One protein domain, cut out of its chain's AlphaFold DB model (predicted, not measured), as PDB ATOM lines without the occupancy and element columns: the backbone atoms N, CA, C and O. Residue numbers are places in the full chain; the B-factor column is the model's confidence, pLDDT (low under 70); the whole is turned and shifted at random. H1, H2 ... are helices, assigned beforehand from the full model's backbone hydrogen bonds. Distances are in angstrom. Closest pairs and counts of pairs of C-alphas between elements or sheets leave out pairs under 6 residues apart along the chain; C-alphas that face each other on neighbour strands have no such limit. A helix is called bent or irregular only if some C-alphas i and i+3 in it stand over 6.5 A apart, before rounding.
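AT A GLANCE: This is residues 4 to 101 of the 175 residues of an uncharacterized protein of Acidimicrobiaceae bacterium (UniProt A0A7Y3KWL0). A long helix, H5, makes the longest axis, and H3 packs along it as the core helix of the domain. H4 crosses H3, the end of H1 meets the last part of H3, and H2 lies off near H3; residues 4 to 11 of H1 and residues 95 to 101, at the end of H5 and beyond, stick out. The printed part has 98 residues with five named helices in the order H1, H2, H3, H4, H5 and no named strand, and its class is all helix. It is compact, with a radius of gyration of the C-alphas of 13.6 A and spans of 44 by 31 by 22 A.

IN THESE COORDINATES: H5, residues 70 to 99, is 41.1 A long from first to last C-alpha; its C-alpha 99 is at (-2.385, -10.651, 29.071). H5 has a kink of 74 degrees near residue 77 and is irregular, with C-alphas 74 and 77 8.3 A apart. H3, residues 37 to 50, is 19.7 A long and begins with C-alpha 37 at (-27.988, -25.895, 16.107). H4 is residues 57 to 63, 9.8 A long. H2 is residues 26 to 34, 12.7 A long. H1, residues 4 to 18, is 21.8 A long and begins with C-alpha 4 at (-4.743, -34.759, 22.723).

HOW THE PARTS SIT: H3 is the hub and touches H1, H4 and H5. H3 and H5 run the same way at a steep tilt of 36 degrees, only just beyond shallow; their closest C-alphas, of Ala 49 and Pro 87, are 5.2 A apart. H4 touches H3 about perpendicular, at 87 degrees, with the C-alphas of Gly 44 and Ala 63 the closest at 5.2 A. H4 and H5 only just touch, with 3 pairs of C-alphas within 8 A, on H5 at residues 79 to 83 alone; the closest are those of Gly 57 and Val 79, at 7.6 A. H1 touches H3 with residues 13 to 17 alone, at a steep tilt of 64 degrees, the same way; the closest C-alphas, of Ala 17 and Ala 47, are 6.1 A apart. H2 and H3 are close but not clearly touching, with the C-alphas of Phe 32 and Arg 40 the closest at 7.2 A. H1 and H2 are apart. The helix packing is mostly crossed, touching helices standing at large angles to each other. In H2, H3 and H4 every O i to N i+4 pair is within hydrogen-bond range; in H1 10 of 11 are, in H5 21 of 26.

THE WHOLE: The two C-alphas farthest apart, of Thr 70 and Ser 101, are 43.8 A apart. The printed part has no cut. The link from H2 to H3 is tight, the other three are short, and no link is long. The mean pLDDT of the printed part is 71.3; residues 4 to 30, residue 70 and residues 95 to 101 are under 70.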
ATOM      1  N   ALA A   4      -4.553 -34.709  24.179       47.16
ATOM      2  CA  ALA A   4      -4.743 -34.759  22.723       47.16
ATOM      3  C   ALA A   4      -5.993 -33.994  22.236       47.16
ATOM      4  O   ALA A   4      -6.074 -33.616  21.069       47.16
ATOM      5  N   SER A   5      -6.969 -33.752  23.119       52.53
ATOM      6  CA  SER A   5      -8.243 -33.122  22.751       52.53
ATOM      7  C   SER A   5      -8.176 -31.594  22.704       52.53
ATOM      8  O   SER A   5      -8.960 -30.987  21.979       52.53
ATOM      9  N   GLY A   6      -7.270 -30.971  23.468       48.66
ATOM     10  CA  GLY A   6      -7.112 -29.512  23.499       48.66
ATOM     11  C   GLY A   6      -6.394 -28.991  22.257       48.66
ATOM     12  O   GLY A   6      -6.869 -28.065  21.608       48.66
ATOM     13  N   ASP A   7      -5.317 -29.671  21.864       49.19
ATOM     14  CA  ASP A   7      -4.482 -29.287  20.721       49.19
ATOM     15  C   ASP A   7      -5.220 -29.459  19.375       49.19
ATOM     16  O   ASP A   7      -5.063 -28.669  18.443       49.19
ATOM     17  N   ALA A   8      -6.104 -30.461  19.287       51.66
ATOM     18  CA  ALA A   8      -6.970 -30.669  18.126       51.66
ATOM     19  C   ALA A   8      -8.046 -29.577  17.999       51.66
ATOM     20  O   ALA A   8      -8.347 -29.123  16.894       51.66
ATOM     21  N   LEU A   9      -8.598 -29.128  19.129       46.75
ATOM     22  CA  LEU A   9      -9.633 -28.098  19.175       46.75
ATOM     23  C   LEU A   9      -9.041 -26.705  18.918       46.75
ATOM     24  O   LEU A   9      -9.625 -25.915  18.178       46.75
ATOM     25  N   GLU A  10      -7.837 -26.437  19.426       49.62
ATOM     26  CA  GLU A  10      -7.091 -25.211  19.145       49.62
ATOM     27  C   GLU A  10      -6.693 -25.114  17.662       49.62
ATOM     28  O   GLU A  10      -6.903 -24.077  17.026       49.62
ATOM     29  N   LYS A  11      -6.210 -26.215  17.065       58.56
ATOM     30  CA  LYS A  11      -5.937 -26.290  15.619       58.56
ATOM     31  C   LYS A  11      -7.205 -26.141  14.783       58.56
ATOM     32  O   LYS A  11      -7.161 -25.492  13.741       58.56
ATOM     33  N   ALA A  12      -8.333 -26.699  15.223       52.53
ATOM     34  CA  ALA A  12      -9.610 -26.561  14.527       52.53
ATOM     35  C   ALA A  12     -10.116 -25.112  14.535       52.53
ATOM     36  O   ALA A  12     -10.534 -24.622  13.491       52.53
ATOM     37  N   ILE A  13     -10.023 -24.409  15.669       54.12
ATOM     38  CA  ILE A  13     -10.431 -23.000  15.796       54.12
ATOM     39  C   ILE A  13      -9.514 -22.089  14.971       54.12
ATOM     40  O   ILE A  13     -10.004 -21.220  14.250       54.12
ATOM     41  N   ARG A  14      -8.195 -22.325  15.011       49.72
ATOM     42  CA  ARG A  14      -7.208 -21.568  14.225       49.72
ATOM     43  C   ARG A  14      -7.412 -21.761  12.717       49.72
ATOM     44  O   ARG A  14      -7.470 -20.786  11.976       49.72
ATOM     45  N   ASN A  15      -7.651 -22.999  12.280       50.19
ATOM     46  CA  ASN A  15      -7.984 -23.300  10.885       50.19
ATOM     47  C   ASN A  15      -9.347 -22.725  10.455       50.19
ATOM     48  O   ASN A  15      -9.506 -22.373   9.287       50.19
ATOM     49  N   LEU A  16     -10.323 -22.600  11.367       48.72
ATOM     50  CA  LEU A  16     -11.627 -21.980  11.083       48.72
ATOM     51  C   LEU A  16     -11.526 -20.461  10.871       48.72
ATOM     52  O   LEU A  16     -12.333 -19.893  10.140       48.72
ATOM     53  N   ALA A  17     -10.561 -19.810  11.527       48.88
ATOM     54  CA  ALA A  17     -10.332 -18.371  11.416       48.88
ATOM     55  C   ALA A  17      -9.611 -17.986  10.108       48.88
ATOM     56  O   ALA A  17      -9.854 -16.906   9.569       48.88
ATOM     57  N   GLU A  18      -8.761 -18.874   9.577       45.38
ATOM     58  CA  GLU A  18      -7.908 -18.603   8.409       45.38
ATOM     59  C   GLU A  18      -8.488 -19.088   7.066       45.38
ATOM     60  O   GLU A  18      -8.095 -18.580   6.015       45.38
ATOM     61  N   ARG A  19      -9.444 -20.032   7.053       42.03
ATOM     62  CA  ARG A  19      -9.976 -20.627   5.810       42.03
ATOM     63  C   ARG A  19     -11.409 -20.197   5.487       42.03
ATOM     64  O   ARG A  19     -12.279 -20.129   6.352       42.03
ATOM     65  N   SER A  20     -11.679 -19.979   4.193       44.25
ATOM     66  CA  SER A  20     -13.040 -20.136   3.655       44.25
ATOM     67  C   SER A  20     -13.558 -21.513   4.082       44.25
ATOM     68  O   SER A  20     -12.807 -22.487   4.006       44.25
ATOM     69  N   MET A  21     -14.817 -21.621   4.516       47.12
ATOM     70  CA  MET A  21     -15.418 -22.891   4.971       47.12
ATOM     71  C   MET A  21     -15.359 -24.035   3.939       47.12
ATOM     72  O   MET A  21     -15.681 -25.171   4.279       47.12
ATOM     73  N   ASP A  22     -14.944 -23.756   2.703       43.88
ATOM     74  CA  ASP A  22     -14.773 -24.734   1.628       43.88
ATOM     75  C   ASP A  22     -13.593 -25.701   1.837       43.88
ATOM     76  O   ASP A  22     -13.567 -26.760   1.214       43.88
ATOM     77  N   ASP A  23     -12.641 -25.381   2.724       47.03
ATOM     78  CA  ASP A  23     -11.360 -26.100   2.853       47.03
ATOM     79  C   ASP A  23     -11.233 -26.895   4.180       47.03
ATOM     80  O   ASP A  23     -10.139 -27.241   4.636       47.03
ATOM     81  N   VAL A  24     -12.365 -27.174   4.842       54.00
ATOM     82  CA  VAL A  24     -12.443 -28.017   6.051       54.00
ATOM     83  C   VAL A  24     -12.465 -29.502   5.643       54.00
ATOM     84  O   VAL A  24     -13.253 -29.868   4.766       54.00
ATOM     85  N   PRO A  25     -11.656 -30.391   6.262       54.38
ATOM     86  CA  PRO A  25     -11.697 -31.824   5.968       54.38
ATOM     87  C   PRO A  25     -13.124 -32.374   6.117       54.38
ATOM     88  O   PRO A  25     -13.813 -32.112   7.105       54.38
ATOM     89  N   LYS A  26     -13.581 -33.132   5.108       52.59
ATOM     90  CA  LYS A  26     -14.986 -33.563   4.976       52.59
ATOM     91  C   LYS A  26     -15.503 -34.302   6.214       52.59
ATOM     92  O   LYS A  26     -16.659 -34.112   6.576       52.59
ATOM     93  N   GLU A  27     -14.657 -35.066   6.895       51.41
ATOM     94  CA  GLU A  27     -14.992 -35.801   8.125       51.41
ATOM     95  C   GLU A  27     -15.384 -34.859   9.277       51.41
ATOM     96  O   GLU A  27     -16.468 -34.996   9.844       51.41
ATOM     97  N   VAL A  28     -14.596 -33.805   9.518       57.38
ATOM     98  CA  VAL A  28     -14.887 -32.771  10.530       57.38
ATOM     99  C   VAL A  28     -16.167 -32.007  10.184       57.38
ATOM    100  O   VAL A  28     -16.946 -31.643  11.063       57.38
ATOM    101  N   SER A  29     -16.441 -31.804   8.891       62.38
ATOM    102  CA  SER A  29     -17.668 -31.135   8.445       62.38
ATOM    103  C   SER A  29     -18.939 -31.959   8.711       62.38
ATOM    104  O   SER A  29     -20.000 -31.381   8.961       62.38
ATOM    105  N   VAL A  30     -18.847 -33.295   8.684       63.22
ATOM    106  CA  VAL A  30     -19.977 -34.205   8.936       63.22
ATOM    107  C   VAL A  30     -20.279 -34.272  10.430       63.22
ATOM    108  O   VAL A  30     -21.432 -34.091  10.826       63.22
ATOM    109  N   GLU A  31     -19.250 -34.436  11.261       71.06
ATOM    110  CA  GLU A  31     -19.396 -34.423  12.720       71.06
ATOM    111  C   GLU A  31     -19.897 -33.066  13.215       71.06
ATOM    112  O   GLU A  31     -20.855 -33.003  13.986       71.06
ATOM    113  N   PHE A  32     -19.356 -31.965  12.691       73.12
ATOM    114  CA  PHE A  32     -19.824 -30.627  13.041       73.12
ATOM    115  C   PHE A  32     -21.306 -30.437  12.706       73.12
ATOM    116  O   PHE A  32     -22.066 -29.945  13.535       73.12
ATOM    117  N   ARG A  33     -21.759 -30.875  11.521       74.75
ATOM    118  CA  ARG A  33     -23.171 -30.779  11.103       74.75
ATOM    119  C   ARG A  33     -24.117 -31.650  11.932       74.75
ATOM    120  O   ARG A  33     -25.306 -31.329  11.980       74.75
ATOM    121  N   SER A  34     -23.610 -32.696  12.586       78.56
ATOM    122  CA  SER A  34     -24.389 -33.545  13.494       78.56
ATOM    123  C   SER A  34     -24.723 -32.863  14.830       78.56
ATOM    124  O   SER A  34     -25.646 -33.284  15.526       78.56
ATOM    125  N   LEU A  35     -24.028 -31.771  15.172       81.69
ATOM    126  CA  LEU A  35     -24.241 -31.058  16.426       81.69
ATOM    127  C   LEU A  35     -25.591 -30.309  16.462       81.69
ATOM    128  O   LEU A  35     -26.076 -29.797  15.437       81.69
ATOM    129  N   PRO A  36     -26.169 -30.136  17.666       87.19
ATOM    130  CA  PRO A  36     -27.278 -29.223  17.903       87.19
ATOM    131  C   PRO A  36     -27.012 -27.825  17.333       87.19
ATOM    132  O   PRO A  36     -25.905 -27.292  17.414       87.19
ATOM    133  N   VAL A  37     -28.057 -27.207  16.781       85.00
ATOM    134  CA  VAL A  37     -27.988 -25.895  16.107       85.00
ATOM    135  C   VAL A  37     -27.392 -24.822  17.016       85.00
ATOM    136  O   VAL A  37     -26.586 -24.023  16.554       85.00
ATOM    137  N   VAL A  38     -27.744 -24.826  18.304       86.69
ATOM    138  CA  VAL A  38     -27.236 -23.855  19.285       86.69
ATOM    139  C   VAL A  38     -25.727 -23.998  19.491       86.69
ATOM    140  O   VAL A  38     -25.031 -22.992  19.536       86.69
ATOM    141  N   LEU A  39     -25.204 -25.226  19.546       84.69
ATOM    142  CA  LEU A  39     -23.764 -25.466  19.698       84.69
ATOM    143  C   LEU A  39     -22.991 -25.053  18.445       84.69
ATOM    144  O   LEU A  39     -21.958 -24.395  18.546       84.69
ATOM    145  N   ARG A  40     -23.528 -25.356  17.258       86.25
ATOM    146  CA  ARG A  40     -22.946 -24.870  15.999       86.25
ATOM    147  C   ARG A  40     -22.964 -23.351  15.910       86.25
ATOM    148  O   ARG A  40     -21.980 -22.759  15.484       86.25
ATOM    149  N   ALA A  41     -24.067 -22.723  16.318       86.94
ATOM    150  CA  ALA A  41     -24.188 -21.273  16.367       86.94
ATOM    151  C   ALA A  41     -23.197 -20.668  17.368       86.94
ATOM    152  O   ALA A  41     -22.554 -19.682  17.045       86.94
ATOM    153  N   ALA A  42     -23.001 -21.264  18.544       87.00
ATOM    154  CA  ALA A  42     -22.021 -20.774  19.510       87.00
ATOM    155  C   ALA A  42     -20.593 -20.823  18.941       87.00
ATOM    156  O   ALA A  42     -19.886 -19.820  18.969       87.00
ATOM    157  N   LEU A  43     -20.201 -21.950  18.338       85.50
ATOM    158  CA  LEU A  43     -18.888 -22.103  17.702       85.50
ATOM    159  C   LEU A  43     -18.702 -21.144  16.517       85.50
ATOM    160  O   LEU A  43     -17.663 -20.499  16.400       85.50
ATOM    161  N   GLY A  44     -19.726 -21.001  15.671       83.81
ATOM    162  CA  GLY A  44     -19.714 -20.054  14.557       83.81
ATOM    163  C   GLY A  44     -19.627 -18.599  15.023       83.81
ATOM    164  O   GLY A  44     -18.899 -17.813  14.425       83.81
ATOM    165  N   ALA A  45     -20.318 -18.238  16.107       85.38
ATOM    166  CA  ALA A  45     -20.263 -16.897  16.678       85.38
ATOM    167  C   ALA A  45     -18.875 -16.587  17.245       85.38
ATOM    168  O   ALA A  45     -18.331 -15.526  16.958       85.38
ATOM    169  N   VAL A  46     -18.272 -17.532  17.968       84.06
ATOM    170  CA  VAL A  46     -16.909 -17.380  18.495       84.06
ATOM    171  C   VAL A  46     -15.893 -17.223  17.367       84.06
ATOM    172  O   VAL A  46     -15.063 -16.321  17.420       84.06
ATOM    173  N   ALA A  47     -15.980 -18.041  16.317       81.69
ATOM    174  CA  ALA A  47     -15.068 -17.951  15.181       81.69
ATOM    175  C   ALA A  47     -15.215 -16.631  14.405       81.69
ATOM    176  O   ALA A  47     -14.215 -16.016  14.039       81.69
ATOM    177  N   LEU A  48     -16.451 -16.167  14.176       79.38
ATOM    178  CA  LEU A  48     -16.702 -14.882  13.519       79.38
ATOM    179  C   LEU A  48     -16.203 -13.704  14.361       79.38
ATOM    180  O   LEU A  48     -15.557 -12.814  13.810       79.38
ATOM    181  N   ALA A  49     -16.466 -13.719  15.671       83.06
ATOM    182  CA  ALA A  49     -15.990 -12.694  16.596       83.06
ATOM    183  C   ALA A  49     -14.456 -12.657  16.656       83.06
ATOM    184  O   ALA A  49     -13.866 -11.594  16.497       83.06
ATOM    185  N   ALA A  50     -13.799 -13.816  16.777       76.31
ATOM    186  CA  ALA A  50     -12.339 -13.904  16.815       76.31
ATOM    187  C   ALA A  50     -11.676 -13.444  15.506       76.31
ATOM    188  O   ALA A  50     -10.592 -12.871  15.526       76.31
ATOM    189  N   ALA A  51     -12.339 -13.655  14.367       74.81
ATOM    190  CA  ALA A  51     -11.884 -13.178  13.063       74.81
ATOM    191  C   ALA A  51     -12.230 -11.697  12.789       74.81
ATOM    192  O   ALA A  51     -12.017 -11.227  11.669       74.81
ATOM    193  N   GLY A  52     -12.819 -10.974  13.751       73.50
ATOM    194  CA  GLY A  52     -13.247  -9.581  13.581       73.50
ATOM    195  C   GLY A  52     -14.337  -9.392  12.517       73.50
ATOM    196  O   GLY A  52     -14.460  -8.319  11.926       73.50
ATOM    197  N   ARG A  53     -15.108 -10.443  12.213       74.88
ATOM    198  CA  ARG A  53     -16.153 -10.422  11.181       74.88
ATOM    199  C   ARG A  53     -17.500  -9.998  11.770       74.88
ATOM    200  O   ARG A  53     -17.809 -10.329  12.914       74.88
ATOM    201  N   PRO A  54     -18.359  -9.324  10.982       80.00
ATOM    202  CA  PRO A  54     -19.667  -8.895  11.461       80.00
ATOM    203  C   PRO A  54     -20.557 -10.092  11.821       80.00
ATOM    204  O   PRO A  54     -20.815 -10.987  11.005       80.00
ATOM    205  N   LEU A  55     -21.073 -10.066  13.048       82.94
ATOM    206  CA  LEU A  55     -21.973 -11.072  13.598       82.94
ATOM    207  C   LEU A  55     -23.428 -10.662  13.353       82.94
ATOM    208  O   LEU A  55     -23.929  -9.688  13.906       82.94
ATOM    209  N   ASN A  56     -24.118 -11.403  12.492       84.94
ATOM    210  CA  ASN A  56     -25.550 -11.264  12.272       84.94
ATOM    211  C   ASN A  56     -26.159 -12.637  11.951       84.94
ATOM    212  O   ASN A  56     -25.451 -13.601  11.669       84.94
ATOM    213  N   GLY A  57     -27.489 -12.748  11.959       80.00
ATOM    214  CA  GLY A  57     -28.154 -14.038  11.738       80.00
ATOM    215  C   GLY A  57     -27.867 -14.695  10.377       80.00
ATOM    216  O   GLY A  57     -28.077 -15.896  10.241       80.00
ATOM    217  N   VAL A  58     -27.397 -13.944   9.371       82.81
ATOM    218  CA  VAL A  58     -27.018 -14.479   8.048       82.81
ATOM    219  C   VAL A  58     -25.607 -15.046   8.084       82.81
ATOM    220  O   VAL A  58     -25.406 -16.198   7.708       82.81
ATOM    221  N   THR A  59     -24.645 -14.250   8.551       81.31
ATOM    222  CA  THR A  59     -23.240 -14.654   8.650       81.31
ATOM    223  C   THR A  59     -23.091 -15.822   9.608       81.31
ATOM    224  O   THR A  59     -22.368 -16.768   9.312       81.31
ATOM    225  N   LEU A  60     -23.869 -15.823  10.690       84.56
ATOM    226  CA  LEU A  60     -23.901 -16.904  11.657       84.56
ATOM    227  C   LEU A  60     -24.512 -18.192  11.095       84.56
ATOM    228  O   LEU A  60     -23.952 -19.263  11.294       84.56
ATOM    229  N   ALA A  61     -25.628 -18.112  10.365       83.88
ATOM    230  CA  ALA A  61     -26.241 -19.289   9.742       83.88
ATOM    231  C   ALA A  61     -25.330 -19.924   8.679       83.88
ATOM    232  O   ALA A  61     -25.260 -21.151   8.587       83.88
ATOM    233  N   ALA A  62     -24.606 -19.093   7.923       82.38
ATOM    234  CA  ALA A  62     -23.595 -19.545   6.974       82.38
ATOM    235  C   ALA A  62     -22.409 -20.211   7.694       82.38
ATOM    236  O   ALA A  62     -22.094 -21.359   7.396       82.38
ATOM    237  N   ALA A  63     -21.826 -19.539   8.693       81.06
ATOM    238  CA  ALA A  63     -20.677 -20.030   9.458       81.06
ATOM    239  C   ALA A  63     -20.977 -21.292  10.287       81.06
ATOM    240  O   ALA A  63     -20.107 -22.123  10.517       81.06
ATOM    241  N   ALA A  64     -22.214 -21.456  10.749       81.88
ATOM    242  CA  ALA A  64     -22.639 -22.603  11.545       81.88
ATOM    243  C   ALA A  64     -23.347 -23.690  10.710       81.88
ATOM    244  O   ALA A  64     -23.758 -24.721  11.247       81.88
ATOM    245  N   GLY A  65     -23.517 -23.480   9.400       80.12
ATOM    246  CA  GLY A  65     -24.095 -24.462   8.482       80.12
ATOM    247  C   GLY A  65     -25.519 -24.901   8.841       80.12
ATOM    248  O   GLY A  65     -25.826 -26.095   8.769       80.12
ATOM    249  N   PHE A  66     -26.386 -23.973   9.264       81.06
ATOM    250  CA  PHE A  66     -27.797 -24.263   9.561       81.06
ATOM    251  C   PHE A  66     -28.767 -23.424   8.718       81.06
ATOM    252  O   PHE A  66     -28.471 -22.308   8.300       81.06
ATOM    253  N   SER A  67     -29.970 -23.960   8.484       79.19
ATOM    254  CA  SER A  67     -31.017 -23.254   7.736       79.19
ATOM    255  C   SER A  67     -31.668 -22.154   8.576       79.19
ATOM    256  O   SER A  67     -32.230 -22.413   9.641       79.19
ATOM    257  N   ARG A  68     -31.672 -20.922   8.057       71.06
ATOM    258  CA  ARG A  68     -32.296 -19.756   8.704       71.06
ATOM    259  C   ARG A  68     -33.819 -19.882   8.857       71.06
ATOM    260  O   ARG A  68     -34.402 -19.164   9.656       71.06
ATOM    261  N   GLY A  69     -34.475 -20.771   8.109       72.88
ATOM    262  CA  GLY A  69     -35.931 -20.936   8.159       72.88
ATOM    263  C   GLY A  69     -36.397 -21.719   9.388       72.88
ATOM    264  O   GLY A  69     -37.044 -21.181  10.283       72.88
ATOM    265  N   THR A  70     -36.074 -23.008   9.437       67.56
ATOM    266  CA  THR A  70     -36.587 -23.933  10.459       67.56
ATOM    267  C   THR A  70     -35.751 -23.906  11.734       67.56
ATOM    268  O   THR A  70     -36.292 -23.792  12.831       67.56
ATOM    269  N   ALA A  71     -34.424 -23.932  11.609       71.75
ATOM    270  CA  ALA A  71     -33.522 -24.047  12.750       71.75
ATOM    271  C   ALA A  71     -33.458 -22.760  13.591       71.75
ATOM    272  O   ALA A  71     -33.405 -22.829  14.818       71.75
ATOM    273  N   TYR A  72     -33.533 -21.589  12.950       75.00
ATOM    274  CA  TYR A  72     -33.585 -20.304  13.653       75.00
ATOM    275  C   TYR A  72     -34.909 -20.107  14.396       75.00
ATOM    276  O   TYR A  72     -34.911 -19.581  15.499       75.00
ATOM    277  N   ARG A  73     -36.043 -20.554  13.837       80.12
ATOM    278  CA  ARG A  73     -37.363 -20.358  14.459       80.12
ATOM    279  C   ARG A  73     -37.454 -20.994  15.848       80.12
ATOM    280  O   ARG A  73     -38.022 -20.385  16.745       80.12
ATOM    281  N   HIS A  74     -36.870 -22.180  16.018       83.50
ATOM    282  CA  HIS A  74     -36.863 -22.904  17.293       83.50
ATOM    283  C   HIS A  74     -35.771 -22.443  18.267       83.50
ATOM    284  O   HIS A  74     -35.880 -22.714  19.454       83.50
ATOM    285  N   ASN A  75     -34.740 -21.739  17.787       83.62
ATOM    286  CA  ASN A  75     -33.569 -21.350  18.585       83.62
ATOM    287  C   ASN A  75     -33.321 -19.834  18.580       83.62
ATOM    288  O   ASN A  75     -32.215 -19.382  18.864       83.62
ATOM    289  N   ARG A  76     -34.334 -19.040  18.219       85.12
ATOM    290  CA  ARG A  76     -34.195 -17.603  17.942       85.12
ATOM    291  C   ARG A  76     -33.597 -16.845  19.119       85.12
ATOM    292  O   ARG A  76     -32.728 -16.009  18.923       85.12
ATOM    293  N   GLU A  77     -34.068 -17.146  20.322       88.50
ATOM    294  CA  GLU A  77     -33.614 -16.500  21.550       88.50
ATOM    295  C   GLU A  77     -32.134 -16.786  21.820       88.50
ATOM    296  O   GLU A  77     -31.341 -15.854  21.920       88.50
ATOM    297  N   ALA A  78     -31.732 -18.060  21.795       85.25
ATOM    298  CA  ALA A  78     -30.337 -18.460  21.969       85.25
ATOM    299  C   ALA A  78     -29.412 -17.846  20.904       85.25
ATOM    300  O   ALA A  78     -28.317 -17.391  21.217       85.25
ATOM    301  N   VAL A  79     -29.855 -17.792  19.644       86.19
ATOM    302  CA  VAL A  79     -29.071 -17.191  18.557       86.19
ATOM    303  C   VAL A  79     -28.929 -15.676  18.736       86.19
ATOM    304  O   VAL A  79     -27.855 -15.142  18.479       86.19
ATOM    305  N   ASN A  80     -29.968 -14.981  19.204       88.94
ATOM    306  CA  ASN A  80     -29.881 -13.546  19.478       88.94
ATOM    307  C   ASN A  80     -28.929 -13.249  20.638       88.94
ATOM    308  O   ASN A  80     -28.098 -12.359  20.503       88.94
ATOM    309  N   LEU A  81     -28.991 -14.034  21.718       90.44
ATOM    310  CA  LEU A  81     -28.059 -13.909  22.842       90.44
ATOM    311  C   LEU A  81     -26.607 -14.116  22.392       90.44
ATOM    312  O   LEU A  81     -25.716 -13.391  22.816       90.44
ATOM    313  N   LEU A  82     -26.359 -15.070  21.489       87.44
ATOM    314  CA  LEU A  82     -25.029 -15.266  20.915       87.44
ATOM    315  C   LEU A  82     -24.582 -14.068  20.068       87.44
ATOM    316  O   LEU A  82     -23.433 -13.660  20.167       87.44
ATOM    317  N   ILE A  83     -25.466 -13.485  19.258       87.00
ATOM    318  CA  ILE A  83     -25.133 -12.293  18.460       87.00
ATOM    319  C   ILE A  83     -24.825 -11.091  19.365       87.00
ATOM    320  O   ILE A  83     -23.912 -10.327  19.064       87.00
ATOM    321  N   GLU A  84     -25.564 -10.938  20.461       90.31
ATOM    322  CA  GLU A  84     -25.435  -9.819  21.396       90.31
ATOM    323  C   GLU A  84     -24.187  -9.929  22.285       90.31
ATOM    324  O   GLU A  84     -23.436  -8.964  22.413       90.31
ATOM    325  N   PHE A  85     -23.933 -11.104  22.871       88.06
ATOM    326  CA  PHE A  85     -22.921 -11.261  23.922       88.06
ATOM    327  C   PHE A  85     -21.615 -11.915  23.463       88.06
ATOM    328  O   PHE A  85     -20.588 -11.718  24.118       88.06
ATOM    329  N   ALA A  86     -21.603 -12.676  22.360       83.88
ATOM    330  CA  ALA A  86     -20.380 -13.356  21.922       83.88
ATOM    331  C   ALA A  86     -19.221 -12.401  21.587       83.88
ATOM    332  O   ALA A  86     -18.108 -12.730  21.991       83.88
ATOM    333  N   PRO A  87     -19.420 -11.237  20.929       82.25
ATOM    334  CA  PRO A  87     -18.313 -10.331  20.618       82.25
ATOM    335  C   PRO A  87     -17.574  -9.862  21.874       82.25
ATOM    336  O   PRO A  87     -16.380 -10.095  22.005       82.25
ATOM    337  N   ALA A  88     -18.302  -9.318  22.854       81.81
ATOM    338  CA  ALA A  88     -17.710  -8.816  24.094       81.81
ATOM    339  C   ALA A  88     -17.038  -9.926  24.921       81.81
ATOM    340  O   ALA A  88     -15.995  -9.705  25.539       81.81
ATOM    341  N   LEU A  89     -17.619 -11.130  24.933       83.00
ATOM    342  CA  LEU A  89     -17.053 -12.272  25.645       83.00
ATOM    343  C   LEU A  89     -15.762 -12.755  24.975       83.00
ATOM    344  O   LEU A  89     -14.766 -12.960  25.667       83.00
ATOM    345  N   VAL A  90     -15.747 -12.869  23.647       81.75
ATOM    346  CA  VAL A  90     -14.552 -13.243  22.882       81.75
ATOM    347  C   VAL A  90     -13.479 -12.172  23.000       81.75
ATOM    348  O   VAL A  90     -12.345 -12.525  23.288       81.75
ATOM    349  N   ASP A  91     -13.825 -10.891  22.909       77.62
ATOM    350  CA  ASP A  91     -12.882  -9.794  23.136       77.62
ATOM    351  C   ASP A  91     -12.291  -9.861  24.547       77.62
ATOM    352  O   ASP A  91     -11.083  -9.738  24.719       77.62
ATOM    353  N   SER A  92     -13.099 -10.141  25.577       77.19
ATOM    354  CA  SER A  92     -12.592 -10.302  26.946       77.19
ATOM    355  C   SER A  92     -11.667 -11.515  27.105       77.19
ATOM    356  O   SER A  92     -10.686 -11.449  27.846       77.19
ATOM    357  N   MET A  93     -11.947 -12.613  26.393       75.75
ATOM    358  CA  MET A  93     -11.115 -13.815  26.394       75.75
ATOM    359  C   MET A  93      -9.823 -13.594  25.614       75.75
ATOM    360  O   MET A  93      -8.764 -13.962  26.106       75.75
ATOM    361  N   LEU A  94      -9.886 -12.958  24.445       73.19
ATOM    362  CA  LEU A  94      -8.723 -12.605  23.637       73.19
ATOM    363  C   LEU A  94      -7.851 -11.566  24.339       73.19
ATOM    364  O   LEU A  94      -6.636 -11.688  24.287       73.19
ATOM    365  N   ASN A  95      -8.441 -10.611  25.059       69.94
ATOM    366  CA  ASN A  95      -7.701  -9.637  25.859       69.94
ATOM    367  C   ASN A  95      -7.056 -10.285  27.092       69.94
ATOM    368  O   ASN A  95      -5.884 -10.036  27.354       69.94
ATOM    369  N   ARG A  96      -7.752 -11.188  27.799       62.34
ATOM    370  CA  ARG A  96      -7.150 -11.988  28.888       62.34
ATOM    371  C   ARG A  96      -6.060 -12.937  28.395       62.34
ATOM    372  O   ARG A  96      -5.073 -13.151  29.088       62.34
ATOM    373  N   VAL A  97      -6.227 -13.514  27.208       57.19
ATOM    374  CA  VAL A  97      -5.181 -14.310  26.551       57.19
ATOM    375  C   VAL A  97      -4.054 -13.405  26.055       57.19
ATOM    376  O   VAL A  97      -2.911 -13.824  26.103       57.19
ATOM    377  N   GLY A  98      -4.333 -12.160  25.667       51.78
ATOM    378  CA  GLY A  98      -3.331 -11.135  25.363       51.78
ATOM    379  C   GLY A  98      -2.514 -10.702  26.586       51.78
ATOM    380  O   GLY A  98      -1.342 -10.359  26.444       51.78
ATOM    381  N   GLU A  99      -3.094 -10.784  27.787       55.19
ATOM    382  CA  GLU A  99      -2.385 -10.651  29.071       55.19
ATOM    383  C   GLU A  99      -1.591 -11.919  29.448       55.19
ATOM    384  O   GLU A  99      -0.623 -11.844  30.210       55.19
ATOM    385  N   GLY A 100      -1.930 -13.081  28.883       52.03
ATOM    386  CA  GLY A 100      -1.067 -14.260  28.884       52.03
ATOM    387  C   GLY A 100       0.050 -14.059  27.866       52.03
ATOM    388  O   GLY A 100      -0.218 -13.989  26.675       52.03
ATOM    389  N   SER A 101       1.305 -13.921  28.310       51.97
ATOM    390  CA  SER A 101       2.425 -13.523  27.443       51.97
ATOM    391  C   SER A 101       2.378 -14.213  26.073       51.97
ATOM    392  O   SER A 101       2.602 -15.423  25.978       51.97
TER     393      SER A 101